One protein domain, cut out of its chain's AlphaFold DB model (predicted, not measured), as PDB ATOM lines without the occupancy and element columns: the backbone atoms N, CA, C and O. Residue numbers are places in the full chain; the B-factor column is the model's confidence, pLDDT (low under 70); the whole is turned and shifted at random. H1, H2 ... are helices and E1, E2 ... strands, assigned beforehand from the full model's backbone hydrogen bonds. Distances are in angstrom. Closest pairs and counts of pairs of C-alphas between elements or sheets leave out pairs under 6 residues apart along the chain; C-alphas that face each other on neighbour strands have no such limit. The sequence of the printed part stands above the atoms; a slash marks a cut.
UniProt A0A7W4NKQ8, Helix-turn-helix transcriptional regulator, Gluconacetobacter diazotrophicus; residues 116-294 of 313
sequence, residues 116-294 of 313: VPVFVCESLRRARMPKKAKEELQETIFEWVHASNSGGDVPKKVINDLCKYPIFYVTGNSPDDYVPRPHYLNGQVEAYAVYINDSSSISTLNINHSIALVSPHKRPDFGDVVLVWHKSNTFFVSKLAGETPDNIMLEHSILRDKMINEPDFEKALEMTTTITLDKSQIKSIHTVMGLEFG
ATOM      1  N   VAL A 116      21.923  55.488 -57.709       87.00
ATOM      2  CA  VAL A 116      22.791  54.312 -57.709       87.00
ATOM      3  C   VAL A 116      21.938  53.082 -57.379       87.00
ATOM      4  O   VAL A 116      21.216  53.107 -56.380       87.00
ATOM      5  N   PRO A 117      21.987  52.021 -58.201       88.31
ATOM      6  CA  PRO A 117      21.251  50.785 -57.950       88.31
ATOM      7  C   PRO A 117      21.820  50.043 -56.743       88.31
ATOM      8  O   PRO A 117      23.035  49.924 -56.601       88.31
ATOM      9  N   VAL A 118      20.941  49.513 -55.899       87.69
ATOM     10  CA  VAL A 118      21.280  48.756 -54.694       87.69
ATOM     11  C   VAL A 118      20.960  47.285 -54.902       87.69
ATOM     12  O   VAL A 118      19.847  46.939 -55.284       87.69
ATOM     13  N   PHE A 119      21.916  46.421 -54.585       85.06
ATOM     14  CA  PHE A 119      21.768  44.972 -54.627       85.06
ATOM     15  C   PHE A 119      21.827  44.399 -53.216       85.06
ATOM     16  O   PHE A 119      22.740  44.699 -52.442       85.06
ATOM     17  N   VAL A 120      20.856  43.559 -52.868       84.31
ATOM     18  CA  VAL A 120      20.857  42.837 -51.598       84.31
ATOM     19  C   VAL A 120      21.739  41.607 -51.731       84.31
ATOM     20  O   VAL A 120      21.515  40.740 -52.582       84.31
ATOM     21  N   CYS A 121      22.715  41.521 -50.839       83.62
ATOM     22  CA  CYS A 121      23.643  40.412 -50.740       83.62
ATOM     23  C   CYS A 121      23.375  39.615 -49.465       83.62
ATOM     24  O   CYS A 121      23.060  40.176 -48.414       83.62
ATOM     25  N   GLU A 122      23.561  38.305 -49.540       80.50
ATOM     26  CA  GLU A 122      23.475  37.416 -48.386       80.50
ATOM     27  C   GLU A 122      24.739  36.574 -48.250       80.50
ATOM     28  O   GLU A 122      25.502  36.391 -49.197       80.50
ATOM     29  N   SER A 123      24.975  36.063 -47.041       80.06
ATOM     30  CA  SER A 123      26.049  35.102 -46.811       80.06
ATOM     31  C   SER A 123      25.725  33.784 -47.498       80.06
ATOM     32  O   SER A 123      24.600  33.288 -47.400       80.06
ATOM     33  N   LEU A 124      26.736  33.152 -48.095       76.50
ATOM     34  CA  LEU A 124      26.646  31.807 -48.663       76.50
ATOM     35  C   LEU A 124      26.089  30.793 -47.644       76.50
ATOM     36  O   LEU A 124      25.431  29.822 -48.007       76.50
ATOM     37  N   ARG A 125      26.259  31.046 -46.335       71.88
ATOM     38  CA  ARG A 125      25.648  30.234 -45.270       71.88
ATOM     39  C   ARG A 125      24.119  30.211 -45.328       71.88
ATOM     40  O   ARG A 125      23.540  29.187 -44.973       71.88
ATOM     41  N   ARG A 126      23.487  31.300 -45.764       71.94
ATOM     42  CA  ARG A 126      22.031  31.465 -45.889       71.94
ATOM     43  C   ARG A 126      21.503  31.136 -47.283       71.94
ATOM     44  O   ARG A 126      20.290  31.116 -47.466       71.94
ATOM     45  N   ALA A 127      22.388  30.848 -48.238       69.62
ATOM     46  CA  ALA A 127      21.983  30.475 -49.581       69.62
ATOM     47  C   ALA A 127      21.082  29.234 -49.565       69.62
ATOM     48  O   ALA A 127      21.437  28.194 -48.995       69.62
ATOM     49  N   ARG A 128      19.914  29.357 -50.201       67.44
ATOM     50  CA  ARG A 128      18.982  28.254 -50.448       67.44
ATOM     51  C   ARG A 128      19.472  27.472 -51.666       67.44
ATOM     52  O   ARG A 128      19.016  27.700 -52.776       67.44
ATOM     53  N   MET A 129      20.451  26.601 -51.452       67.00
ATOM     54  CA  MET A 129      21.035  25.746 -52.488       67.00
ATOM     55  C   MET A 129      21.143  24.296 -51.997       67.00
ATOM     56  O   MET A 129      21.192  24.077 -50.778       67.00
ATOM     57  N   PRO A 130      21.200  23.303 -52.906       72.56
ATOM     58  CA  PRO A 130      21.448  21.916 -52.536       72.56
ATOM     59  C   PRO A 130      22.713  21.795 -51.684       72.56
ATOM     60  O   PRO A 130      23.744  22.394 -51.996       72.56
ATOM     61  N   LYS A 131      22.646  20.997 -50.612       72.25
ATOM     62  CA  LYS A 131      23.744  20.845 -49.644       72.25
ATOM     63  C   LYS A 131      25.078  20.499 -50.321       72.25
ATOM     64  O   LYS A 131      26.089  21.102 -49.988       72.25
ATOM     65  N   LYS A 132      25.040  19.614 -51.320       74.56
ATOM     66  CA  LYS A 132      26.212  19.191 -52.091       74.56
ATOM     67  C   LYS A 132      26.888  20.355 -52.831       74.56
ATOM     68  O   LYS A 132      28.085  20.543 -52.693       74.56
ATOM     69  N   ALA A 133      26.115  21.182 -53.536       70.12
ATOM     70  CA  ALA A 133      26.645  22.339 -54.265       70.12
ATOM     71  C   ALA A 133      27.261  23.384 -53.319       70.12
ATOM     72  O   ALA A 133      28.266  24.018 -53.631       70.12
ATOM     73  N   LYS A 134      26.674  23.542 -52.128       70.81
ATOM     74  CA  LYS A 134      27.219  24.414 -51.084       70.81
ATOM     75  C   LYS A 134      28.568  23.923 -50.572       70.81
ATOM     76  O   LYS A 134      29.464  24.737 -50.376       70.81
ATOM     77  N   GLU A 135      28.684  22.619 -50.342       75.81
ATOM     78  CA  GLU A 135      29.922  21.973 -49.899       75.81
ATOM     79  C   GLU A 135      31.001  22.077 -50.985       75.81
ATOM     80  O   GLU A 135      32.086  22.563 -50.690       75.81
ATOM     81  N   GLU A 136      30.674  21.786 -52.248       77.88
ATOM     82  CA  GLU A 136      31.596  21.911 -53.393       77.88
ATOM     83  C   GLU A 136      32.121  23.353 -53.571       77.88
ATOM     84  O   GLU A 136      33.317  23.572 -53.778       77.88
ATOM     85  N   LEU A 137      31.255  24.367 -53.436       75.56
ATOM     86  CA  LEU A 137      31.666  25.776 -53.483       75.56
ATOM     87  C   LEU A 137      32.572  26.159 -52.309       75.56
ATOM     88  O   LEU A 137      33.544  26.895 -52.486       75.56
ATOM     89  N   GLN A 138      32.250  25.681 -51.105       76.38
ATOM     90  CA  GLN A 138      33.064  25.922 -49.917       76.38
ATOM     91  C   GLN A 138      34.432  25.248 -50.024       76.38
ATOM     92  O   GLN A 138      35.425  25.871 -49.659       76.38
ATOM     93  N   GLU A 139      34.490  24.024 -50.546       80.88
ATOM     94  CA  GLU A 139      35.732  23.292 -50.795       80.88
ATOM     95  C   GLU A 139      36.586  23.995 -51.846       80.88
ATOM     96  O   GLU A 139      37.748  24.272 -51.581       80.88
ATOM     97  N   THR A 140      36.000  24.401 -52.976       82.25
ATOM     98  CA  THR A 140      36.721  25.124 -54.039       82.25
ATOM     99  C   THR A 140      37.369  26.405 -53.507       82.25
ATOM    100  O   THR A 140      38.547  26.680 -53.745       82.25
ATOM    101  N   ILE A 141      36.608  27.194 -52.744       81.50
ATOM    102  CA  ILE A 141      37.117  28.422 -52.129       81.50
ATOM    103  C   ILE A 141      38.178  28.096 -51.075       81.50
ATOM    104  O   ILE A 141      39.197  28.783 -50.999       81.50
ATOM    105  N   PHE A 142      37.966  27.050 -50.275       82.69
ATOM    106  CA  PHE A 142      38.929  26.623 -49.272       82.69
ATOM    107  C   PHE A 142      40.252  26.207 -49.889       82.69
ATOM    108  O   PHE A 142      41.293  26.671 -49.434       82.69
ATOM    109  N   GLU A 143      40.229  25.384 -50.930       83.69
ATOM    110  CA  GLU A 143      41.427  24.955 -51.639       83.69
ATOM    111  C   GLU A 143      42.156  26.141 -52.258       83.69
ATOM    112  O   GLU A 143      43.370  26.245 -52.106       83.69
ATOM    113  N   TRP A 144      41.433  27.080 -52.866       85.25
ATOM    114  CA  TRP A 144      42.031  28.287 -53.430       85.25
ATOM    115  C   TRP A 144      42.744  29.144 -52.370       85.25
ATOM    116  O   TRP A 144      43.920  29.496 -52.532       85.25
ATOM    117  N   VAL A 145      42.073  29.448 -51.253       82.88
ATOM    118  CA  VAL A 145      42.664  30.234 -50.159       82.88
ATOM    119  C   VAL A 145      43.807  29.456 -49.506       82.88
ATOM    120  O   VAL A 145      44.862  30.021 -49.219       82.88
ATOM    121  N   HIS A 146      43.634  28.154 -49.282       84.38
ATOM    122  CA  HIS A 146      44.651  27.309 -48.674       84.38
ATOM    123  C   HIS A 146      45.892  27.216 -49.563       84.38
ATOM    124  O   HIS A 146      46.992  27.433 -49.064       84.38
ATOM    125  N   ALA A 147      45.749  26.952 -50.862       84.00
ATOM    126  CA  ALA A 147      46.856  26.884 -51.818       84.00
ATOM    127  C   ALA A 147      47.662  28.188 -51.830       84.00
ATOM    128  O   ALA A 147      48.885  28.156 -51.701       84.00
ATOM    129  N   SER A 148      46.969  29.332 -51.839       83.38
ATOM    130  CA  SER A 148      47.589  30.664 -51.815       83.38
ATOM    131  C   SER A 148      48.382  30.955 -50.528       83.38
ATOM    132  O   SER A 148      49.219  31.852 -50.507       83.38
ATOM    133  N   ASN A 149      48.136  30.206 -49.444       82.69
ATOM    134  CA  ASN A 149      48.765  30.408 -48.132       82.69
ATOM    135  C   ASN A 149      49.506  29.160 -47.606       82.69
ATOM    136  O   ASN A 149      49.963  29.159 -46.465       82.69
ATOM    137  N   SER A 150      49.657  28.102 -48.415       70.44
ATOM    138  CA  SER A 150      50.198  26.799 -47.978       70.44
ATOM    139  C   SER A 150      51.675  26.841 -47.574       70.44
ATOM    140  O   SER A 150      52.136  25.945 -46.870       70.44
ATOM    141  N   GLY A 151      52.409  27.869 -48.008       65.00
ATOM    142  CA  GLY A 151      53.816  28.101 -47.663       65.00
ATOM    143  C   GLY A 151      54.055  29.204 -46.626       65.00
ATOM    144  O   GLY A 151      55.208  29.559 -46.408       65.00
ATOM    145  N   GLY A 152      53.002  29.785 -46.039       67.50
ATOM    146  CA  GLY A 152      53.109  30.911 -45.103       67.50
ATOM    147  C   GLY A 152      52.840  30.542 -43.641       67.50
ATOM    148  O   GLY A 152      52.329  29.466 -43.338       67.50
ATOM    149  N   ASP A 153      53.097  31.491 -42.737       68.50
ATOM    150  CA  ASP A 153      52.837  31.371 -41.289       68.50
ATOM    151  C   ASP A 153      51.354  31.521 -40.897       68.50
ATOM    152  O   ASP A 153      51.000  31.588 -39.715       68.50
ATOM    153  N   VAL A 154      50.443  31.561 -41.874       75.75
ATOM    154  CA  VAL A 154      49.012  31.723 -41.609       75.75
ATOM    155  C   VAL A 154      48.453  30.428 -41.001       75.75
ATOM    156  O   VAL A 154      48.444  29.384 -41.658       75.75
ATOM    157  N   PRO A 155      47.909  30.445 -39.768       74.12
ATOM    158  CA  PRO A 155      47.438  29.219 -39.136       74.12
ATOM    159  C   PRO A 155      46.267  28.590 -39.905       74.12
ATOM    160  O   PRO A 155      45.292  29.274 -40.216       74.12
ATOM    161  N   LYS A 156      46.270  27.260 -40.088       74.81
ATOM    162  CA  LYS A 156      45.169  26.513 -40.746       74.81
ATOM    163  C   LYS A 156      43.781  26.830 -40.188       74.81
ATOM    164  O   LYS A 156      42.803  26.861 -40.928       74.81
ATOM    165  N   LYS A 157      43.681  27.093 -38.880       76.38
ATOM    166  CA  LYS A 157      42.423  27.508 -38.240       76.38
ATOM    167  C   LYS A 157      41.893  28.821 -38.824       76.38
ATOM    168  O   LYS A 157      40.700  28.924 -39.047       76.38
ATOM    169  N   VAL A 158      42.773  29.778 -39.120       74.25
ATOM    170  CA  VAL A 158      42.415  31.072 -39.720       74.25
ATOM    171  C   VAL A 158      41.949  30.891 -41.162       74.25
ATOM    172  O   VAL A 158      40.937  31.469 -41.534       74.25
ATOM    173  N   ILE A 159      42.622  30.039 -41.940       75.12
ATOM    174  CA  ILE A 159      42.194  29.670 -43.302       75.12
ATOM    175  C   ILE A 159      40.800  29.022 -43.266       75.12
ATOM    176  O   ILE A 159      39.910  29.393 -44.025       75.12
ATOM    177  N   ASN A 160      40.568  28.101 -42.329       74.38
ATOM    178  CA  ASN A 160      39.259  27.478 -42.135       74.38
ATOM    179  C   ASN A 160      38.189  28.493 -41.697       74.38
ATOM    180  O   ASN A 160      37.053  28.440 -42.160       74.38
ATOM    181  N   ASP A 161      38.545  29.430 -40.818       69.38
ATOM    182  CA  ASP A 161      37.642  30.490 -40.381       69.38
ATOM    183  C   ASP A 161      37.300  31.432 -41.554       69.38
ATOM    184  O   ASP A 161      36.135  31.769 -41.722       69.38
ATOM    185  N   LEU A 162      38.238  31.755 -42.448       67.44
ATOM    186  CA  LEU A 162      37.978  32.496 -43.695       67.44
ATOM    187  C   LEU A 162      37.001  31.790 -44.632       67.44
ATOM    188  O   LEU A 162      36.124  32.406 -45.221       67.44
ATOM    189  N   CYS A 163      37.100  30.473 -44.743       65.44
ATOM    190  CA  CYS A 163      36.175  29.716 -45.586       65.44
ATOM    191  C   CYS A 163      34.790  29.606 -44.941       65.44
ATOM    192  O   CYS A 163      33.773  29.427 -45.612       65.44
ATOM    193  N   LYS A 164      34.734  29.780 -43.617       61.66
ATOM    194  CA  LYS A 164      33.490  29.909 -42.868       61.66
ATOM    195  C   LYS A 164      32.933  31.336 -42.935       61.66
ATOM    196  O   LYS A 164      31.711  31.470 -42.903       61.66
ATOM    197  N   TYR A 165      33.740  32.395 -42.987       62.31
ATOM    198  CA  TYR A 165      33.337  33.798 -42.793       62.31
ATOM    199  C   TYR A 165      33.773  34.732 -43.936       62.31
ATOM    200  O   TYR A 165      34.910  34.703 -44.370       62.31
ATOM    201  N   PRO A 166      32.970  35.755 -44.234       68.00
ATOM    202  CA  PRO A 166      31.660  35.665 -44.827       68.00
ATOM    203  C   PRO A 166      31.789  35.836 -46.347       68.00
ATOM    204  O   PRO A 166      32.003  36.929 -46.862       68.00
ATOM    205  N   ILE A 167      31.677  34.720 -47.059       78.75
ATOM    206  CA  ILE A 167      31.529  34.711 -48.514       78.75
ATOM    207  C   ILE A 167      30.106  35.171 -48.815       78.75
ATOM    208  O   ILE A 167      29.152  34.608 -48.266       78.75
ATOM    209  N   PHE A 168      29.955  36.174 -49.670       82.31
ATOM    210  CA  PHE A 168      28.658  36.739 -50.022       82.31
ATOM    211  C   PHE A 168      28.303  36.475 -51.477       82.31
ATOM    212  O   PHE A 168      29.174  36.260 -52.317       82.31
ATOM    213  N   TYR A 169      27.012  36.522 -51.771       80.94
ATOM    214  CA  TYR A 169      26.475  36.471 -53.125       80.94
ATOM    215  C   TYR A 169      25.322  37.470 -53.251       80.94
ATOM    216  O   TYR A 169      24.693  37.832 -52.251       80.94
ATOM    217  N   VAL A 170      25.059  37.936 -54.471       80.94
ATOM    218  CA  VAL A 170      23.911  38.803 -54.769       80.94
ATOM    219  C   VAL A 170      22.663  37.934 -54.905       80.94
ATOM    220  O   VAL A 170      22.686  36.906 -55.573       80.94
ATOM    221  N   THR A 171      21.570  38.337 -54.260       77.69
ATOM    222  CA  THR A 171      20.357  37.505 -54.145       77.69
ATOM    223  C   THR A 171      19.466  37.487 -55.386       77.69
ATOM    224  O   THR A 171      18.495  36.735 -55.418       77.69
ATOM    225  N   GLY A 172      19.721  38.323 -56.390       69.38
ATOM    226  CA  GLY A 172      18.883  38.367 -57.582       69.38
ATOM    227  C   GLY A 172      19.495  39.126 -58.745       69.38
ATOM    228  O   GLY A 172      20.529  39.777 -58.607       69.38
ATOM    229  N   ASN A 173      18.806  39.039 -59.887       69.00
ATOM    230  CA  ASN A 173      19.334  39.514 -61.159       69.00
ATOM    231  C   ASN A 173      19.070  40.986 -61.496       69.00
ATOM    232  O   ASN A 173      19.543  41.487 -62.507       69.00
ATOM    233  N   SER A 174      18.354  41.701 -60.636       73.75
ATOM    234  CA  SER A 174      17.984  43.101 -60.827       73.75
ATOM    235  C   SER A 174      18.248  43.916 -59.557       73.75
ATOM    236  O   SER A 174      18.303  43.338 -58.467       73.75
ATOM    237  N   PRO A 175      18.416  45.247 -59.673       81.62
ATOM    238  CA  PRO A 175      18.513  46.120 -58.510       81.62
ATOM    239  C   PRO A 175      17.279  45.987 -57.614       81.62
ATOM    240  O   PRO A 175      16.145  46.052 -58.086       81.62
ATOM    241  N   ASP A 176      17.513  45.829 -56.316       81.31
ATOM    242  CA  ASP A 176      16.472  45.706 -55.298       81.31
ATOM    243  C   ASP A 176      15.936  47.065 -54.832       81.31
ATOM    244  O   ASP A 176      14.810  47.150 -54.347       81.31
ATOM    245  N   ASP A 177      16.748  48.117 -54.937       85.62
ATOM    246  CA  ASP A 177      16.390  49.496 -54.595       85.62
ATOM    247  C   ASP A 177      17.318  50.484 -55.326       85.62
ATOM    248  O   ASP A 177      18.239  50.082 -56.038       85.62
ATOM    249  N   TYR A 178      17.097  51.783 -55.133       87.50
ATOM    250  CA  TYR A 178      17.955  52.853 -55.625       87.50
ATOM    251  C   TYR A 178      18.185  53.900 -54.537       87.50
ATOM    252  O   TYR A 178      17.242  54.397 -53.923       87.50
ATOM    253  N   VAL A 179      19.441  54.301 -54.351       85.69
ATOM    254  CA  VAL A 179      19.817  55.406 -53.454       85.69
ATOM    255  C   VAL A 179      20.255  56.632 -54.252       85.69
ATOM    256  O   VAL A 179      20.701  56.482 -55.393       85.69
ATOM    257  N   PRO A 180      20.121  57.856 -53.707       85.69
ATOM    258  CA  PRO A 180      20.679  59.051 -54.332       85.69
ATOM    259  C   PRO A 180      22.176  58.884 -54.600       85.69
ATOM    260  O   PRO A 180      22.888  58.334 -53.769       85.69
ATOM    261  N   ARG A 181      22.667  59.365 -55.745       85.88
ATOM    262  CA  ARG A 181      24.096  59.320 -56.075       85.88
ATOM    263  C   ARG A 181      24.852  60.399 -55.295       85.88
ATOM    264  O   ARG A 181      24.617  61.585 -55.535       85.88
ATOM    265  N   PRO A 182      25.806  60.039 -54.423       84.06
ATOM    266  CA  PRO A 182      26.626  61.036 -53.752       84.06
ATOM    267  C   PRO A 182      27.648  61.646 -54.705       84.06
ATOM    268  O   PRO A 182      28.099  61.009 -55.658       84.06
ATOM    269  N   HIS A 183      28.085  62.866 -54.397       84.00
ATOM    270  CA  HIS A 183      29.005  63.625 -55.247       84.00
ATOM    271  C   HIS A 183      30.327  62.892 -55.545       84.00
ATOM    272  O   HIS A 183      30.870  63.043 -56.635       84.00
ATOM    273  N   TYR A 184      30.832  62.063 -54.625       82.81
ATOM    274  CA  TYR A 184      32.062  61.282 -54.818       82.81
ATOM    275  C   TYR A 184      31.909  60.098 -55.793       82.81
ATOM    276  O   TYR A 184      32.908  59.514 -56.204       82.81
ATOM    277  N   LEU A 185      30.680  59.747 -56.190       83.50
ATOM    278  CA  LEU A 185      30.395  58.793 -57.269       83.50
ATOM    279  C   LEU A 185      30.090  59.477 -58.611       83.50
ATOM    280  O   LEU A 185      29.722  58.806 -59.584       83.50
ATOM    281  N   ASN A 186      30.231  60.800 -58.703       82.06
ATOM    282  CA  ASN A 186      30.087  61.496 -59.977       82.06
ATOM    283  C   ASN A 186      31.188  61.054 -60.950       82.06
ATOM    284  O   ASN A 186      32.348  60.900 -60.576       82.06
ATOM    285  N   GLY A 187      30.805  60.794 -62.201       78.62
ATOM    286  CA  GLY A 187      31.705  60.253 -63.224       78.62
ATOM    287  C   GLY A 187      32.080  58.774 -63.059       78.62
ATOM    288  O   GLY A 187      32.697  58.219 -63.960       78.62
ATOM    289  N   GLN A 188      31.688  58.108 -61.964       82.75
ATOM    290  CA  GLN A 188      31.902  56.667 -61.802       82.75
ATOM    291  C   GLN A 188      30.842  55.894 -62.601       82.75
ATOM    292  O   GLN A 188      29.670  55.812 -62.203       82.75
ATOM    293  N   VAL A 189      31.262  55.372 -63.755       80.69
ATOM    294  CA  VAL A 189      30.454  54.529 -64.647       80.69
ATOM    295  C   VAL A 189      30.189  53.185 -63.969       80.69
ATOM    296  O   VAL A 189      31.056  52.678 -63.261       80.69
ATOM    297  N   GLU A 190      28.980  52.640 -64.142       82.44
ATOM    298  CA  GLU A 190      28.559  51.348 -63.566       82.44
ATOM    299  C   GLU A 190      28.702  51.257 -62.029       82.44
ATOM    300  O   GLU A 190      28.725  50.169 -61.456       82.44
ATOM    301  N   ALA A 191      28.780  52.398 -61.333       86.06
ATOM    302  CA  ALA A 191      28.762  52.414 -59.876       86.06
ATOM    303  C   ALA A 191      27.444  51.830 -59.353       86.06
ATOM    304  O   ALA A 191      26.363  52.182 -59.834       86.06
ATOM    305  N   TYR A 192      27.551  50.986 -58.335       88.38
ATOM    306  CA  TYR A 192      26.434  50.280 -57.721       88.38
ATOM    307  C   TYR A 192      26.586  50.289 -56.203       88.38
ATOM    308  O   TYR A 192      27.615  50.694 -55.668       88.38
ATOM    309  N   ALA A 193      25.556  49.854 -55.495       88.31
ATOM    310  CA  ALA A 193      25.582  49.713 -54.055       88.31
ATOM    311  C   ALA A 193      25.264  48.274 -53.653       88.31
ATOM    312  O   ALA A 193      24.459  47.605 -54.299       88.31
ATOM    313  N   VAL A 194      25.871  47.801 -52.569       87.06
ATOM    314  CA  VAL A 194      25.552  46.506 -51.965       87.06
ATOM    315  C   VAL A 194      25.041  46.698 -50.552       87.06
ATOM    316  O   VAL A 194      25.571  47.500 -49.787       87.06
ATOM    317  N   TYR A 195      24.024  45.930 -50.192       85.00
ATOM    318  CA  TYR A 195      23.538  45.839 -48.826       85.00
ATOM    319  C   TYR A 195      23.696  44.406 -48.338       85.00
ATOM    320  O   TYR A 195      23.052  43.490 -48.850       85.00
ATOM    321  N   ILE A 196      24.553  44.206 -47.338       81.25
ATOM    322  CA  ILE A 196      24.801  42.884 -46.764       81.25
ATOM    323  C   ILE A 196      23.730  42.598 -45.709       81.25
ATOM    324  O   ILE A 196      23.760  43.130 -44.596       81.25
ATOM    325  N   ASN A 197      22.780  41.732 -46.061       75.62
ATOM    326  CA  ASN A 197      21.667  41.310 -45.214       75.62
ATOM    327  C   ASN A 197      22.064  40.159 -44.273       75.62
ATOM    328  O   ASN A 197      21.400  39.121 -44.215       75.62
ATOM    329  N   ASP A 198      23.162  40.323 -43.534       67.19
ATOM    330  CA  ASP A 198      23.617  39.321 -42.574       67.19
ATOM    331  C   ASP A 198      24.076  39.937 -41.247       67.19
ATOM    332  O   ASP A 198      25.091  40.627 -41.172       67.19
ATOM    333  N   SER A 199      23.321  39.647 -40.186       55.06
ATOM    334  CA  SER A 199      23.635  40.015 -38.803       55.06
ATOM    335  C   SER A 199      24.643  39.070 -38.140       55.06
ATOM    336  O   SER A 199      25.200  39.406 -37.099       55.06
ATOM    337  N   SER A 200      24.882  37.890 -38.726       50.12
ATOM    338  CA  SER A 200      25.717  36.823 -38.149       50.12
ATOM    339  C   SER A 200      27.166  36.857 -38.638       50.12
ATOM    340  O   SER A 200      28.044  36.205 -38.066       50.12
ATOM    341  N   SER A 201      27.431  37.592 -39.716       50.00
ATOM    342  CA  SER A 201      28.761  37.723 -40.296       50.00
ATOM    343  C   SER A 201      29.571  38.750 -39.515       50.00
ATOM    344  O   SER A 201      29.303  39.937 -39.598       50.00
ATOM    345  N   ILE A 202      30.580  38.330 -38.753       47.47
ATOM    346  CA  ILE A 202      31.504  39.245 -38.067       47.47
ATOM    347  C   ILE A 202      32.431  39.860 -39.129       47.47
ATOM    348  O   ILE A 202      33.538  39.381 -39.356       47.47
ATOM    349  N   SER A 203      31.964  40.888 -39.840       48.34
ATOM    350  CA  SER A 203      32.841  41.749 -40.630       48.34
ATOM    351  C   SER A 203      33.285  42.898 -39.724       48.34
ATOM    352  O   SER A 203      32.477  43.693 -39.245       48.34
ATOM    353  N   THR A 204      34.585  43.004 -39.448       45.69
ATOM    354  CA  THR A 204      35.149  44.128 -38.667       45.69
ATOM    355  C   THR A 204      35.017  45.474 -39.377       45.69
ATOM    356  O   THR A 204      35.309  46.517 -38.803       45.69
ATOM    357  N   LEU A 205      34.563  45.453 -40.629       53.50
ATOM    358  CA  LEU A 205      34.375  46.615 -41.477       53.50
ATOM    359  C   LEU A 205      33.053  47.354 -41.229       53.50
ATOM    360  O   LEU A 205      32.841  48.401 -41.830       53.50
ATOM    361  N   ASN A 206      32.186  46.858 -40.333       53.97
ATOM    362  CA  ASN A 206      30.925  47.515 -39.953       53.97
ATOM    363  C   ASN A 206      29.988  47.787 -41.157       53.97
ATOM    364  O   ASN A 206      29.135  48.670 -41.111       53.97
ATOM    365  N   ILE A 207      30.153  47.017 -42.241       56.09
ATOM    366  CA  ILE A 207      29.358  47.117 -43.479       56.09
ATOM    367  C   ILE A 207      27.990  46.456 -43.295       56.09
ATOM    368  O   ILE A 207      27.040  46.749 -44.016       56.09
ATOM    369  N   ASN A 208      27.861  45.578 -42.300       57.50
ATOM    370  CA  ASN A 208      26.592  44.943 -41.983       57.50
ATOM    371  C   ASN A 208      25.546  46.010 -41.658       57.50
ATOM    372  O   ASN A 208      25.788  46.901 -40.842       57.50
ATOM    373  N   HIS A 209      24.375  45.895 -42.281       61.75
ATOM    374  CA  HIS A 209      23.281  46.863 -42.151       61.75
ATOM    375  C   HIS A 209      23.590  48.278 -42.671       61.75
ATOM    376  O   HIS A 209      22.868  49.217 -42.335       61.75
ATOM    377  N   SER A 210      24.627  48.428 -43.497       70.31
ATOM    378  CA  SER A 210      24.924  49.659 -44.229       70.31
ATOM    379  C   SER A 210      24.907  49.389 -45.731       70.31
ATOM    380  O   SER A 210      25.161  48.274 -46.189       70.31
ATOM    381  N   ILE A 211      24.587  50.420 -46.500       80.75
ATOM    382  CA  ILE A 211      24.649  50.396 -47.957       80.75
ATOM    383  C   ILE A 211      26.074  50.788 -48.343       80.75
ATOM    384  O   ILE A 211      26.486  51.927 -48.144       80.75
ATOM    385  N   ALA A 212      26.850  49.838 -48.857       86.31
ATOM    386  CA  ALA A 212      28.193  50.099 -49.352       86.31
ATOM    387  C   ALA A 212      28.129  50.527 -50.813       86.31
ATOM    388  O   ALA A 212      27.672  49.772 -51.666       86.31
ATOM    389  N   LEU A 213      28.597  51.737 -51.093       87.06
ATOM    390  CA  LEU A 213      28.671  52.316 -52.426       87.06
ATOM    391  C   LEU A 213      29.988  51.923 -53.081       87.06
ATOM    392  O   LEU A 213      31.059  52.128 -52.514       87.06
ATOM    393  N   VAL A 214      29.908  51.364 -54.278       89.12
ATOM    394  CA  VAL A 214      30.999  50.657 -54.938       89.12
ATOM    395  C   VAL A 214      31.269  51.277 -56.299       89.12
ATOM    396  O   VAL A 214      30.351  51.497 -57.090       89.12
ATOM    397  N   SER A 215      32.547  51.514 -56.590       89.38
ATOM    398  CA  SER A 215      33.012  51.784 -57.947       89.38
ATOM    399  C   SER A 215      33.790  50.573 -58.476       89.38
ATOM    400  O   SER A 215      34.830  50.230 -57.901       89.38
ATOM    401  N   PRO A 216      33.315  49.913 -59.549       86.38
ATOM    402  CA  PRO A 216      33.985  48.740 -60.108       86.38
ATOM    403  C   PRO A 216      35.277  49.083 -60.858       86.38
ATOM    404  O   PRO A 216      36.210  48.289 -60.862       86.38
ATOM    405  N   HIS A 217      35.350  50.273 -61.460       83.12
ATOM    406  CA  HIS A 217      36.476  50.684 -62.311       83.12
ATOM    407  C   HIS A 217      37.522  51.520 -61.577       83.12
ATOM    408  O   HIS A 217      38.612  51.759 -62.103       83.12
ATOM    409  N   LYS A 218      37.216  51.982 -60.360       84.94
ATOM    410  CA  LYS A 218      38.207  52.664 -59.532       84.94
ATOM    411  C   LYS A 218      39.226  51.644 -59.037       84.94
ATOM    412  O   LYS A 218      38.863  50.698 -58.336       84.94
ATOM    413  N   ARG A 219      40.501  51.894 -59.334       83.94
ATOM    414  CA  ARG A 219      41.603  51.134 -58.740       83.94
ATOM    415  C   ARG A 219      41.653  51.365 -57.220       83.94
ATOM    416  O   ARG A 219      41.620  52.527 -56.815       83.94
ATOM    417  N   PRO A 220      41.710  50.297 -56.410       86.19
ATOM    418  CA  PRO A 220      41.809  50.420 -54.961       86.19
ATOM    419  C   PRO A 220      43.204  50.883 -54.540       86.19
ATOM    420  O   PRO A 220      44.204  50.399 -55.070       86.19
ATOM    421  N   ASP A 221      43.259  51.778 -53.559       83.19
ATOM    422  CA  ASP A 221      44.503  52.137 -52.880       83.19
ATOM    423  C   ASP A 221      44.771  51.187 -51.695       83.19
ATOM    424  O   ASP A 221      43.878  50.491 -51.202       83.19
ATOM    425  N   PHE A 222      46.009  51.134 -51.196       85.81
ATOM    426  CA  PHE A 222      46.303  50.340 -49.999       85.81
ATOM    427  C   PHE A 222      45.557  50.894 -48.779       85.81
ATOM    428  O   PHE A 222      45.619  52.082 -48.468       85.81
ATOM    429  N   GLY A 223      44.864  50.006 -48.071       80.31
ATOM    430  CA  GLY A 223      43.962  50.321 -46.969       80.31
ATOM    431  C   GLY A 223      42.499  50.486 -47.386       80.31
ATOM    432  O   GLY A 223      41.637  50.452 -46.500       80.31
ATOM    433  N   ASP A 224      42.205  50.599 -48.688       84.88
ATOM    434  CA  ASP A 224      40.830  50.683 -49.179       84.88
ATOM    435  C   ASP A 224      40.072  49.388 -48.902       84.88
ATOM    436  O   ASP A 224      40.603  48.274 -48.953       84.88
ATOM    437  N   VAL A 225      38.782  49.551 -48.628       86.38
ATOM    438  CA  VAL A 225      37.848  48.440 -48.509       86.38
ATOM    439  C   VAL A 225      37.458  47.989 -49.910       86.38
ATOM    440  O   VAL A 225      36.990  48.786 -50.723       86.38
ATOM    441  N   VAL A 226      37.621  46.703 -50.184       87.88
ATOM    442  CA  VAL A 226      37.393  46.110 -51.499       87.88
ATOM    443  C   VAL A 226      36.409  44.952 -51.436       87.88
ATOM    444  O   VAL A 226      36.351  44.201 -50.458       87.88
ATOM    445  N   LEU A 227      35.648  44.807 -52.518       88.69
ATOM    446  CA  LEU A 227      34.892  43.607 -52.848       88.69
ATOM    447  C   LEU A 227      35.726  42.780 -53.825       88.69
ATOM    448  O   LEU A 227      35.933  43.195 -54.965       88.69
ATOM    449  N   VAL A 228      36.208  41.623 -53.384       88.00
ATOM    450  CA  VAL A 228      36.973  40.700 -54.233       88.00
ATOM    451  C   VAL A 228      36.020  39.655 -54.780       88.00
ATOM    452  O   VAL A 228      35.554  38.798 -54.031       88.00
ATOM    453  N   TRP A 229      35.723  39.733 -56.072       84.75
ATOM    454  CA  TRP A 229      34.822  38.813 -56.749       84.75
ATOM    455  C   TRP A 229      35.558  37.572 -57.225       84.75
ATOM    456  O   TRP A 229      36.547  37.648 -57.952       84.75
ATOM    457  N   HIS A 230      35.032  36.419 -56.845       84.25
ATOM    458  CA  HIS A 230      35.491  35.113 -57.278       84.25
ATOM    459  C   HIS A 230      34.728  34.660 -58.530       84.25
ATOM    460  O   HIS A 230      33.585  35.063 -58.770       84.25
ATOM    461  N   LYS A 231      35.339  33.778 -59.328       80.50
ATOM    462  CA  LYS A 231      34.727  33.207 -60.540       80.50
ATOM    463  C   LYS A 231      33.407  32.472 -60.292       80.50
ATOM    464  O   LYS A 231      32.571  32.432 -61.184       80.50
ATOM    465  N   SER A 232      33.171  31.979 -59.077       74.56
ATOM    466  CA  SER A 232      31.894  31.363 -58.680       74.56
ATOM    467  C   SER A 232      30.758  32.365 -58.417       74.56
ATOM    468  O   SER A 232      29.783  32.014 -57.758       74.56
ATOM    469  N   ASN A 233      30.898  33.622 -58.850       75.12
ATOM    470  CA  ASN A 233      29.925  34.698 -58.637       75.12
ATOM    471  C   ASN A 233      29.631  35.004 -57.153       75.12
ATOM    472  O   ASN A 233      28.546  35.447 -56.774       75.12
ATOM    473  N   THR A 234      30.627  34.762 -56.304       81.25
ATOM    474  CA  THR A 234      30.637  35.143 -54.891       81.25
ATOM    475  C   THR A 234      31.705  36.203 -54.661       81.25
ATOM    476  O   THR A 234      32.576  36.410 -55.506       81.25
ATOM    477  N   PHE A 235      31.661  36.890 -53.525       84.44
ATOM    478  CA  PHE A 235      32.670  37.885 -53.192       84.44
ATOM    479  C   PHE A 235      33.047  37.903 -51.715       84.44
ATOM    480  O   PHE A 235      32.275  37.506 -50.837       84.44
ATOM    481  N   PHE A 236      34.248  38.415 -51.464       84.62
ATOM    482  CA  PHE A 236      34.804  38.683 -50.143       84.62
ATOM    483  C   PHE A 236      34.834  40.178 -49.903       84.62
ATOM    484  O   PHE A 236      34.997  40.959 -50.841       84.62
ATOM    485  N   VAL A 237      34.738  40.571 -48.638       84.62
ATOM    486  CA  VAL A 237      34.877  41.969 -48.239       84.62
ATOM    487  C   VAL A 237      36.054  42.089 -47.298       84.62
ATOM    488  O   VAL A 237      36.061  41.468 -46.235       84.62
ATOM    489  N   SER A 238      37.061  42.857 -47.698       84.75
ATOM    490  CA  SER A 238      38.278  43.023 -46.908       84.75
ATOM    491  C   SER A 238      38.992  44.334 -47.233       84.75
ATOM    492  O   SER A 238      38.578  45.049 -48.140       84.75
ATOM    493  N   LYS A 239      40.053  44.667 -46.492       86.00
ATOM    494  CA  LYS A 239      40.946  45.778 -46.836       86.00
ATOM    495  C   LYS A 239      42.112  45.284 -47.673       86.00
ATOM    496  O   LYS A 239      42.718  44.264 -47.339       86.00
ATOM    497  N   LEU A 240      42.447  46.019 -48.725       87.19
ATOM    498  CA  LEU A 240      43.623  45.729 -49.533       87.19
ATOM    499  C   LEU A 240      44.885  46.118 -48.755       87.19
ATOM    500  O   LEU A 240      45.056  47.277 -48.396       87.19
ATOM    501  N   ALA A 241      45.771  45.164 -48.490       87.94
ATOM    502  CA  ALA A 241      47.030  45.408 -47.782       87.94
ATOM    503  C   ALA A 241      48.236  45.476 -48.727       87.94
ATOM    504  O   ALA A 241      49.228  46.129 -48.417       87.94
ATOM    505  N   GLY A 242      48.154  44.806 -49.874       87.12
ATOM    506  CA  GLY A 242      49.230  44.756 -50.853       87.12
ATOM    507  C   GLY A 242      48.794  44.069 -52.138       87.12
ATOM    508  O   GLY A 242      47.791  43.357 -52.177       87.12
ATOM    509  N   GLU A 243      49.562  44.278 -53.198       89.75
ATOM    510  CA  GLU A 243      49.321  43.672 -54.501       89.75
ATOM    511  C   GLU A 243      50.656  43.320 -55.163       89.75
ATOM    512  O   GLU A 243      51.595  44.113 -55.182       89.75
ATOM    513  N   THR A 244      50.726  42.112 -55.710       87.50
ATOM    514  CA  THR A 244      51.817  41.602 -56.551       87.50
ATOM    515  C   THR A 244      51.251  41.252 -57.935       87.50
ATOM    516  O   THR A 244      50.026  41.253 -58.095       87.50
ATOM    517  N   PRO A 245      52.077  40.957 -58.957       86.12
ATOM    518  CA  PRO A 245      51.568  40.600 -60.282       86.12
ATOM    519  C   PRO A 245      50.559  39.444 -60.249       86.12
ATOM    520  O   PRO A 245      49.483  39.581 -60.830       86.12
ATOM    521  N   ASP A 246      50.851  38.396 -59.475       87.62
ATOM    522  CA  ASP A 246      50.058  37.161 -59.445       87.62
ATOM    523  C   ASP A 246      49.102  37.071 -58.249       87.62
ATOM    524  O   ASP A 246      48.097  36.372 -58.310       87.62
ATOM    525  N   ASN A 247      49.361  37.809 -57.166       89.69
ATOM    526  CA  ASN A 247      48.593  37.688 -55.926       89.69
ATOM    527  C   ASN A 247      48.140  39.035 -55.365       89.69
ATOM    528  O   ASN A 247      48.822  40.052 -55.515       89.69
ATOM    529  N   ILE A 248      47.030  39.023 -54.631       89.88
ATOM    530  CA  ILE A 248      46.611  40.125 -53.762       89.88
ATOM    531  C   ILE A 248      46.772  39.746 -52.296       89.88
ATOM    532  O   ILE A 248      46.611  38.588 -51.920       89.88
ATOM    533  N   MET A 249      47.062  40.737 -51.462       89.94
ATOM    534  CA  MET A 249      47.172  40.580 -50.019       89.94
ATOM    535  C   MET A 249      46.027  41.338 -49.361       89.94
ATOM    536  O   MET A 249      45.879  42.547 -49.550       89.94
ATOM    537  N   LEU A 250      45.218  40.634 -48.581       87.38
ATOM    538  CA  LEU A 250      44.071  41.194 -47.880       87.38
ATOM    539  C   LEU A 250      44.323  41.194 -46.379       87.38
ATOM    540  O   LEU A 250      44.786  40.200 -45.824       87.38
ATOM    541  N   GLU A 251      43.996  42.292 -45.708       83.62
ATOM    542  CA  GLU A 251      44.070  42.365 -44.253       83.62
ATOM    543  C   GLU A 251      43.010  41.450 -43.636       83.62
ATOM    544  O   GLU A 251      41.823  41.558 -43.942       83.62
ATOM    545  N   HIS A 252      43.412  40.555 -42.738       79.88
ATOM    546  CA  HIS A 252      42.468  39.674 -42.074       79.88
ATOM    547  C   HIS A 252      42.189  40.139 -40.649       79.88
ATOM    548  O   HIS A 252      43.086  40.217 -39.808       79.88
ATOM    549  N   SER A 253      40.914  40.380 -40.356       72.19
ATOM    550  CA  SER A 253      40.444  40.886 -39.068       72.19
ATOM    551  C   SER A 253      40.938  40.076 -37.871       72.19
ATOM    552  O   SER A 253      41.492  40.640 -36.938       72.19
ATOM    553  N   ILE A 254      40.826  38.747 -37.925       71.94
ATOM    554  CA  ILE A 254      41.220  37.871 -36.811       71.94
ATOM    555  C   ILE A 254      42.740  37.886 -36.597       71.94
ATOM    556  O   ILE A 254      43.203  37.798 -35.461       71.94
ATOM    557  N   LEU A 255      43.533  37.971 -37.675       75.44
ATOM    558  CA  LEU A 255      44.995  38.034 -37.555       75.44
ATOM    559  C   LEU A 255      45.423  39.374 -36.962       75.44
ATOM    560  O   LEU A 255      46.244  39.413 -36.049       75.44
ATOM    561  N   ARG A 256      44.791  40.456 -37.423       75.38
ATOM    562  CA  ARG A 256      44.961  41.792 -36.864       75.38
ATOM    563  C   ARG A 256      44.595  41.832 -35.380       75.38
ATOM    564  O   ARG A 256      45.363  42.360 -34.584       75.38
ATOM    565  N   ASP A 257      43.470  41.237 -34.989       75.62
ATOM    566  CA  ASP A 257      43.034  41.189 -33.590       75.62
ATOM    567  C   ASP A 257      44.007  40.391 -32.718       75.62
ATOM    568  O   ASP A 257      44.298  40.789 -31.592       75.62
ATOM    569  N   LYS A 258      44.555  39.282 -33.231       76.81
ATOM    570  CA  LYS A 258      45.603  38.525 -32.532       76.81
ATOM    571  C   LYS A 258      46.869  39.351 -32.344       76.81
ATOM    572  O   LYS A 258      47.363  39.408 -31.226       76.81
ATOM    573  N   MET A 259      47.334  40.032 -33.392       80.12
ATOM    574  CA  MET A 259      48.482  40.938 -33.314       80.12
ATOM    575  C   MET A 259      48.246  42.056 -32.286       80.12
ATOM    576  O   MET A 259      49.115  42.349 -31.475       80.12
ATOM    577  N   ILE A 260      47.054  42.663 -32.268       77.69
ATOM    578  CA  ILE A 260      46.696  43.743 -31.327       77.69
ATOM    579  C   ILE A 260      46.678  43.268 -29.864       77.69
ATOM    580  O   ILE A 260      46.878  44.078 -28.953       77.69
ATOM    581  N   ASN A 261      46.380  41.989 -29.639       80.69
ATOM    582  CA  ASN A 261      46.257  41.393 -28.311       80.69
ATOM    583  C   ASN A 261      47.527  40.658 -27.848       80.69
ATOM    584  O   ASN A 261      47.543  40.169 -26.720       80.69
ATOM    585  N   GLU A 262      48.574  40.575 -28.675       84.00
ATOM    586  CA  GLU A 262      49.860  39.996 -28.282       84.00
ATOM    587  C   GLU A 262      50.595  40.965 -27.328       84.00
ATOM    588  O   GLU A 262      50.803  42.131 -27.674       84.00
ATOM    589  N   PRO A 263      50.950  40.529 -26.102       81.19
ATOM    590  CA  PRO A 263      51.626  41.379 -25.121       81.19
ATOM    591  C   PRO A 263      53.092  41.682 -25.470       81.19
ATOM    592  O   PRO A 263      53.615  42.693 -25.002       81.19
ATOM    593  N   ASP A 264      53.750  40.826 -26.259       86.88
ATOM    594  CA  ASP A 264      55.125  41.019 -26.726       86.88
ATOM    595  C   ASP A 264      55.153  41.823 -28.039       86.88
ATOM    596  O   ASP A 264      54.598  41.406 -29.056       86.88
ATOM    597  N   PHE A 265      55.797  42.992 -28.010       77.12
ATOM    598  CA  PHE A 265      55.805  43.943 -29.121       77.12
ATOM    599  C   PHE A 265      56.614  43.469 -30.333       77.12
ATOM    600  O   PHE A 265      56.143  43.629 -31.457       77.12
ATOM    601  N   GLU A 266      57.802  42.897 -30.122       79.94
ATOM    602  CA  GLU A 266      58.656  42.440 -31.232       79.94
ATOM    603  C   GLU A 266      57.995  41.258 -31.933       79.94
ATOM    604  O   GLU A 266      57.833  41.241 -33.152       79.94
ATOM    605  N   LYS A 267      57.461  40.333 -31.132       79.75
ATOM    606  CA  LYS A 267      56.684  39.212 -31.640       79.75
ATOM    607  C   LYS A 267      55.455  39.678 -32.417       79.75
ATOM    608  O   LYS A 267      55.181  39.127 -33.474       79.75
ATOM    609  N   ALA A 268      54.730  40.690 -31.935       76.69
ATOM    610  CA  ALA A 268      53.581  41.249 -32.644       76.69
ATOM    611  C   ALA A 268      53.968  41.866 -34.000       76.69
ATOM    612  O   ALA A 268      53.206  41.739 -34.957       76.69
ATOM    613  N   LEU A 269      55.136  42.509 -34.104       75.06
ATOM    614  CA  LEU A 269      55.614  43.121 -35.348       75.06
ATOM    615  C   LEU A 269      55.959  42.078 -36.421       75.06
ATOM    616  O   LEU A 269      55.784  42.339 -37.610       75.06
ATOM    617  N   GLU A 270      56.402  40.897 -35.999       75.81
ATOM    618  CA  GLU A 270      56.709  39.766 -36.877       75.81
ATOM    619  C   GLU A 270      55.458  38.969 -37.305       75.81
ATOM    620  O   GLU A 270      55.533  38.138 -38.210       75.81
ATOM    621  N   MET A 271      54.283  39.211 -36.702       76.88
ATOM    622  CA  MET A 271      53.064  38.464 -37.034       76.88
ATOM    623  C   MET A 271      52.481  38.854 -38.396       76.88
ATOM    624  O   MET A 271      52.198  40.017 -38.687       76.88
ATOM    625  N   THR A 272      52.135  37.844 -39.193       79.31
ATOM    626  CA  THR A 272      51.352  38.033 -40.417       79.31
ATOM    627  C   THR A 272      49.930  38.491 -40.084       79.31
ATOM    628  O   THR A 272      49.179  37.772 -39.419       79.31
ATOM    629  N   THR A 273      49.531  39.662 -40.584       80.25
ATOM    630  CA  THR A 273      48.156  40.193 -40.461       80.25
ATOM    631  C   THR A 273      47.326  40.039 -41.728       80.25
ATOM    632  O   THR A 273      46.125  40.324 -41.733       80.25
ATOM    633  N   THR A 274      47.954  39.575 -42.799       85.62
ATOM    634  CA  THR A 274      47.371  39.487 -44.128       85.62
ATOM    635  C   THR A 274      47.233  38.039 -44.569       85.62
ATOM    636  O   THR A 274      47.928  37.144 -44.089       85.62
ATOM    637  N   ILE A 275      46.306  37.819 -45.492       86.88
ATOM    638  CA  ILE A 275      46.203  36.595 -46.277       86.88
ATOM    639  C   ILE A 275      46.516  36.911 -47.727       86.88
ATOM    640  O   ILE A 275      46.200  37.999 -48.209       86.88
ATOM    641  N   THR A 276      47.103  35.949 -48.421       88.81
ATOM    642  CA  THR A 276      47.406  36.065 -49.846       88.81
ATOM    643  C   THR A 276      46.358  35.306 -50.646       88.81
ATOM    644  O   THR A 276      45.955  34.219 -50.240       88.81
ATOM    645  N   LEU A 277      45.898  35.867 -51.762       88.19
ATOM    646  CA  LEU A 277      44.988  35.212 -52.701       88.19
ATOM    647  C   LEU A 277      45.552  35.298 -54.118       88.19
ATOM    648  O   LEU A 277      45.884  36.392 -54.582       88.19
ATOM    649  N   ASP A 278      45.604  34.160 -54.802       88.00
ATOM    650  CA  ASP A 278      45.962  34.083 -56.219       88.00
ATOM    651  C   ASP A 278      44.888  34.756 -57.088       88.00
ATOM    652  O   ASP A 278      43.694  34.454 -56.981       88.00
ATOM    653  N   LYS A 279      45.321  35.660 -57.971       87.81
ATOM    654  CA  LYS A 279      44.463  36.369 -58.924       87.81
ATOM    655  C   LYS A 279      43.856  35.459 -59.988       87.81
ATOM    656  O   LYS A 279      42.860  35.850 -60.591       87.81
ATOM    657  N   SER A 280      44.377  34.251 -60.203       85.69
ATOM    658  CA  SER A 280      43.874  33.300 -61.203       85.69
ATOM    659  C   SER A 280      42.392  32.954 -61.026       85.69
ATOM    660  O   SER A 280      41.701  32.696 -62.015       85.69
ATOM    661  N   GLN A 281      41.874  32.986 -59.793       83.50
ATOM    662  CA  GLN A 281      40.463  32.727 -59.471       83.50
ATOM    663  C   GLN A 281      39.644  34.002 -59.222       83.50
ATOM    664  O   GLN A 281      38.426  33.943 -59.029       83.50
ATOM    665  N   ILE A 282      40.294  35.167 -59.253       85.69
ATOM    666  CA  ILE A 282      39.650  36.462 -59.059       85.69
ATOM    667  C   ILE A 282      39.100  36.935 -60.397       85.69
ATOM    668  O   ILE A 282      39.812  37.047 -61.391       85.69
ATOM    669  N   LYS A 283      37.803  37.219 -60.411       84.00
ATOM    670  CA  LYS A 283      37.102  37.771 -61.564       84.00
ATOM    671  C   LYS A 283      37.285  39.284 -61.644       84.00
ATOM    672  O   LYS A 283      37.574  39.813 -62.712       84.00
ATOM    673  N   SER A 284      37.131  39.976 -60.517       84.44
ATOM    674  CA  SER A 284      37.362  41.417 -60.416       84.44
ATOM    675  C   SER A 284      37.568  41.858 -58.967       84.44
ATOM    676  O   SER A 284      37.263  41.131 -58.019       84.44
ATOM    677  N   ILE A 285      38.079  43.075 -58.794       88.69
ATOM    678  CA  ILE A 285      38.213  43.730 -57.493       88.69
ATOM    679  C   ILE A 285      37.539  45.086 -57.611       88.69
ATOM    680  O   ILE A 285      37.932  45.892 -58.449       88.69
ATOM    681  N   HIS A 286      36.513  45.327 -56.802       89.56
ATOM    682  CA  HIS A 286      35.778  46.587 -56.814       89.56
ATOM    683  C   HIS A 286      36.042  47.376 -55.537       89.56
ATOM    684  O   HIS A 286      36.118  46.805 -54.448       89.56
ATOM    685  N   THR A 287      36.133  48.696 -55.661       88.75
ATOM    686  CA  THR A 287      36.488  49.577 -54.547       88.75
ATOM    687  C   THR A 287      35.233  50.111 -53.870       88.75
ATOM    688  O   THR A 287      34.367  50.696 -54.526       88.75
ATOM    689  N   VAL A 288      35.130  49.951 -52.551       88.50
ATOM    690  CA  VAL A 288      34.071  50.573 -51.752       88.50
ATOM    691  C   VAL A 288      34.450  52.031 -51.500       88.50
ATOM    692  O   VAL A 288      35.441  52.335 -50.844       88.50
ATOM    693  N   MET A 289      33.646  52.940 -52.040       81.88
ATOM    694  CA  MET A 289      33.850  54.388 -51.999       81.88
ATOM    695  C   MET A 289      33.269  55.043 -50.747       81.88
ATOM    696  O   MET A 289      33.733  56.103 -50.335       81.88
ATOM    697  N   GLY A 290      32.234  54.443 -50.162       81.19
ATOM    698  CA  GLY A 290      31.538  55.003 -49.012       81.19
ATOM    699  C   GLY A 290      30.515  54.040 -48.429       81.19
ATOM    700  O   GLY A 290      30.114  53.070 -49.073       81.19
ATOM    701  N   LEU A 291      30.102  54.323 -47.196       79.88
ATOM    702  CA  LEU A 291      29.033  53.614 -46.503       79.88
ATOM    703  C   LEU A 291      27.918  54.606 -46.192       79.88
ATOM    704  O   LEU A 291      28.161  55.649 -45.586       79.88
ATOM    705  N   GLU A 292      26.697  54.265 -46.579       71.56
ATOM    706  CA  GLU A 292      25.498  54.996 -46.198       71.56
ATOM    707  C   GLU A 292      24.696  54.196 -45.178       71.56
ATOM    708  O   GLU A 292      24.436  53.000 -45.337       71.56
ATOM    709  N   PHE A 293      24.281  54.874 -44.110       65.56
ATOM    710  CA  PHE A 293      23.369  54.292 -43.138       65.56
ATOM    711  C   PHE A 293      21.967  54.234 -43.737       65.56
ATOM    712  O   PHE A 293      21.369  55.262 -44.050       65.56
ATOM    713  N   GLY A 294      21.419  53.030 -43.860       63.41
ATOM    714  CA  GLY A 294      20.086  52.837 -44.408       63.41
ATOM    715  C   GLY A 294      19.770  51.371 -44.659       63.41
ATOM    716  O   GLY A 294      20.655  50.523 -44.732       63.41
TER     717      GLY A 294
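AT A GLANCE: This is residues 116 to 294 of the 313 residues of the protein "Helix-turn-helix transcriptional regulator" of Gluconacetobacter diazotrophicus (UniProt A0A7W4NKQ8). A strongly twisted sheet wraps round into a small, nearly closed barrel of E1, E4, E5, E10, E6 and the first part of E7, with short E2 coming near the start of E7; E7 then bends away into a small wing with E8 and E9. The helical hairpin H1 and H2 packs beside this wing, H1 on E9, while H3 and H4 make a corner at one end of the longest axis, far from E3 at the other. The 179 printed residues hold four named helices and ten named strands, in the order E1 H1 H2 E2 E3 E4 E5 E6 E7 E8 H3 H4 E9 E10. The class is mixed; in the sheet E1 and E4 are parallel and the other neighbour pairs antiparallel. The whole is compact, radius of gyration of the C-alphas 16.5 A, spanning 47 by 40 by 32 A.

IN THESE COORDINATES: E1, residues 116 to 123, starts at C-alpha 116 (22.791, 54.312, -57.709) and is 22.3 A long. The other strands are E2, 168 to 170; E3, 177 to 180; E4, 192 to 196; E5, 210 to 215; E6, 225 to 230; E7, 235 to 243; E8, 247 to 251; E9, 274 to 278; and E10, 282 to 293, 28.9 A, ending at C-alpha 293 (23.369, 54.292, -43.138). H1 is residues 131 to 149, 26.8 A; H2 156 to 164; H3 253 to 261; H4 265 to 270.

HOW THE PARTS SIT: E2 and E3 lie on one side of E1 (N 122 to O 169, 3.0 A; N 116 to O 179, 2.8 A), E4 on the other side (N 119 to O 193, 2.8 A). E4 and E5 form a hairpin (N 194 to O 212, 2.8 A). E10 bends by 62 degrees at residue 289 and pairs with E5 (N 213 to O 290, 2.9 A) and E6 (N 227 to O 286, 2.8 A). E6, E7 and E8 form a meander, each strand the antiparallel neighbour of the one before (N 228 to O 236, 2.9 A; N 241 to O 249, 2.8 A); E7 bends by 86 degrees at residue 239. E9 pairs with E8 (N 250 to O 275, 2.8 A). The closest C-alphas of E2 and E7, Phe 168 and Phe 235, are 5.2 A apart. H1 is on the sheet at a height of 8.6 A, only just over E9 with 3 C-alphas, and across it at 74 degrees on the local plane; their closest C-alphas, Ser 148 and Leu 277, are 5.3 A apart. H1, with residues 138 to 146 alone, touches H2 in a hairpin, C-alphas of Phe 142 and Cys 163 5.5 A apart, a steep tilt of 41 degrees, opposite ways. H2 and H3 only graze the sheet, H2 only just on it with 5 pairs of C-alphas within 10 A; H4 is not on it. H3 and H4 only just touch, with 3 pairs of C-alphas within 8 A, only at the corner, Met 259 and Ala 268 closest at 5.2 A. In the four helices every O i to N i+4 pair is within hydrogen-bond range.

THE WHOLE: The C-alphas farthest apart, of Ser 174 and Asp 264, are 50.5 A apart. The printed part has no cut. The links E3 to E4 and E4 to E5 are long. Residues 128 to 133, of which 131 to 133 belong to H1, stand free. Mean pLDDT of the printed part is 78.7; 28 residues are under 70, among them 198 to 209.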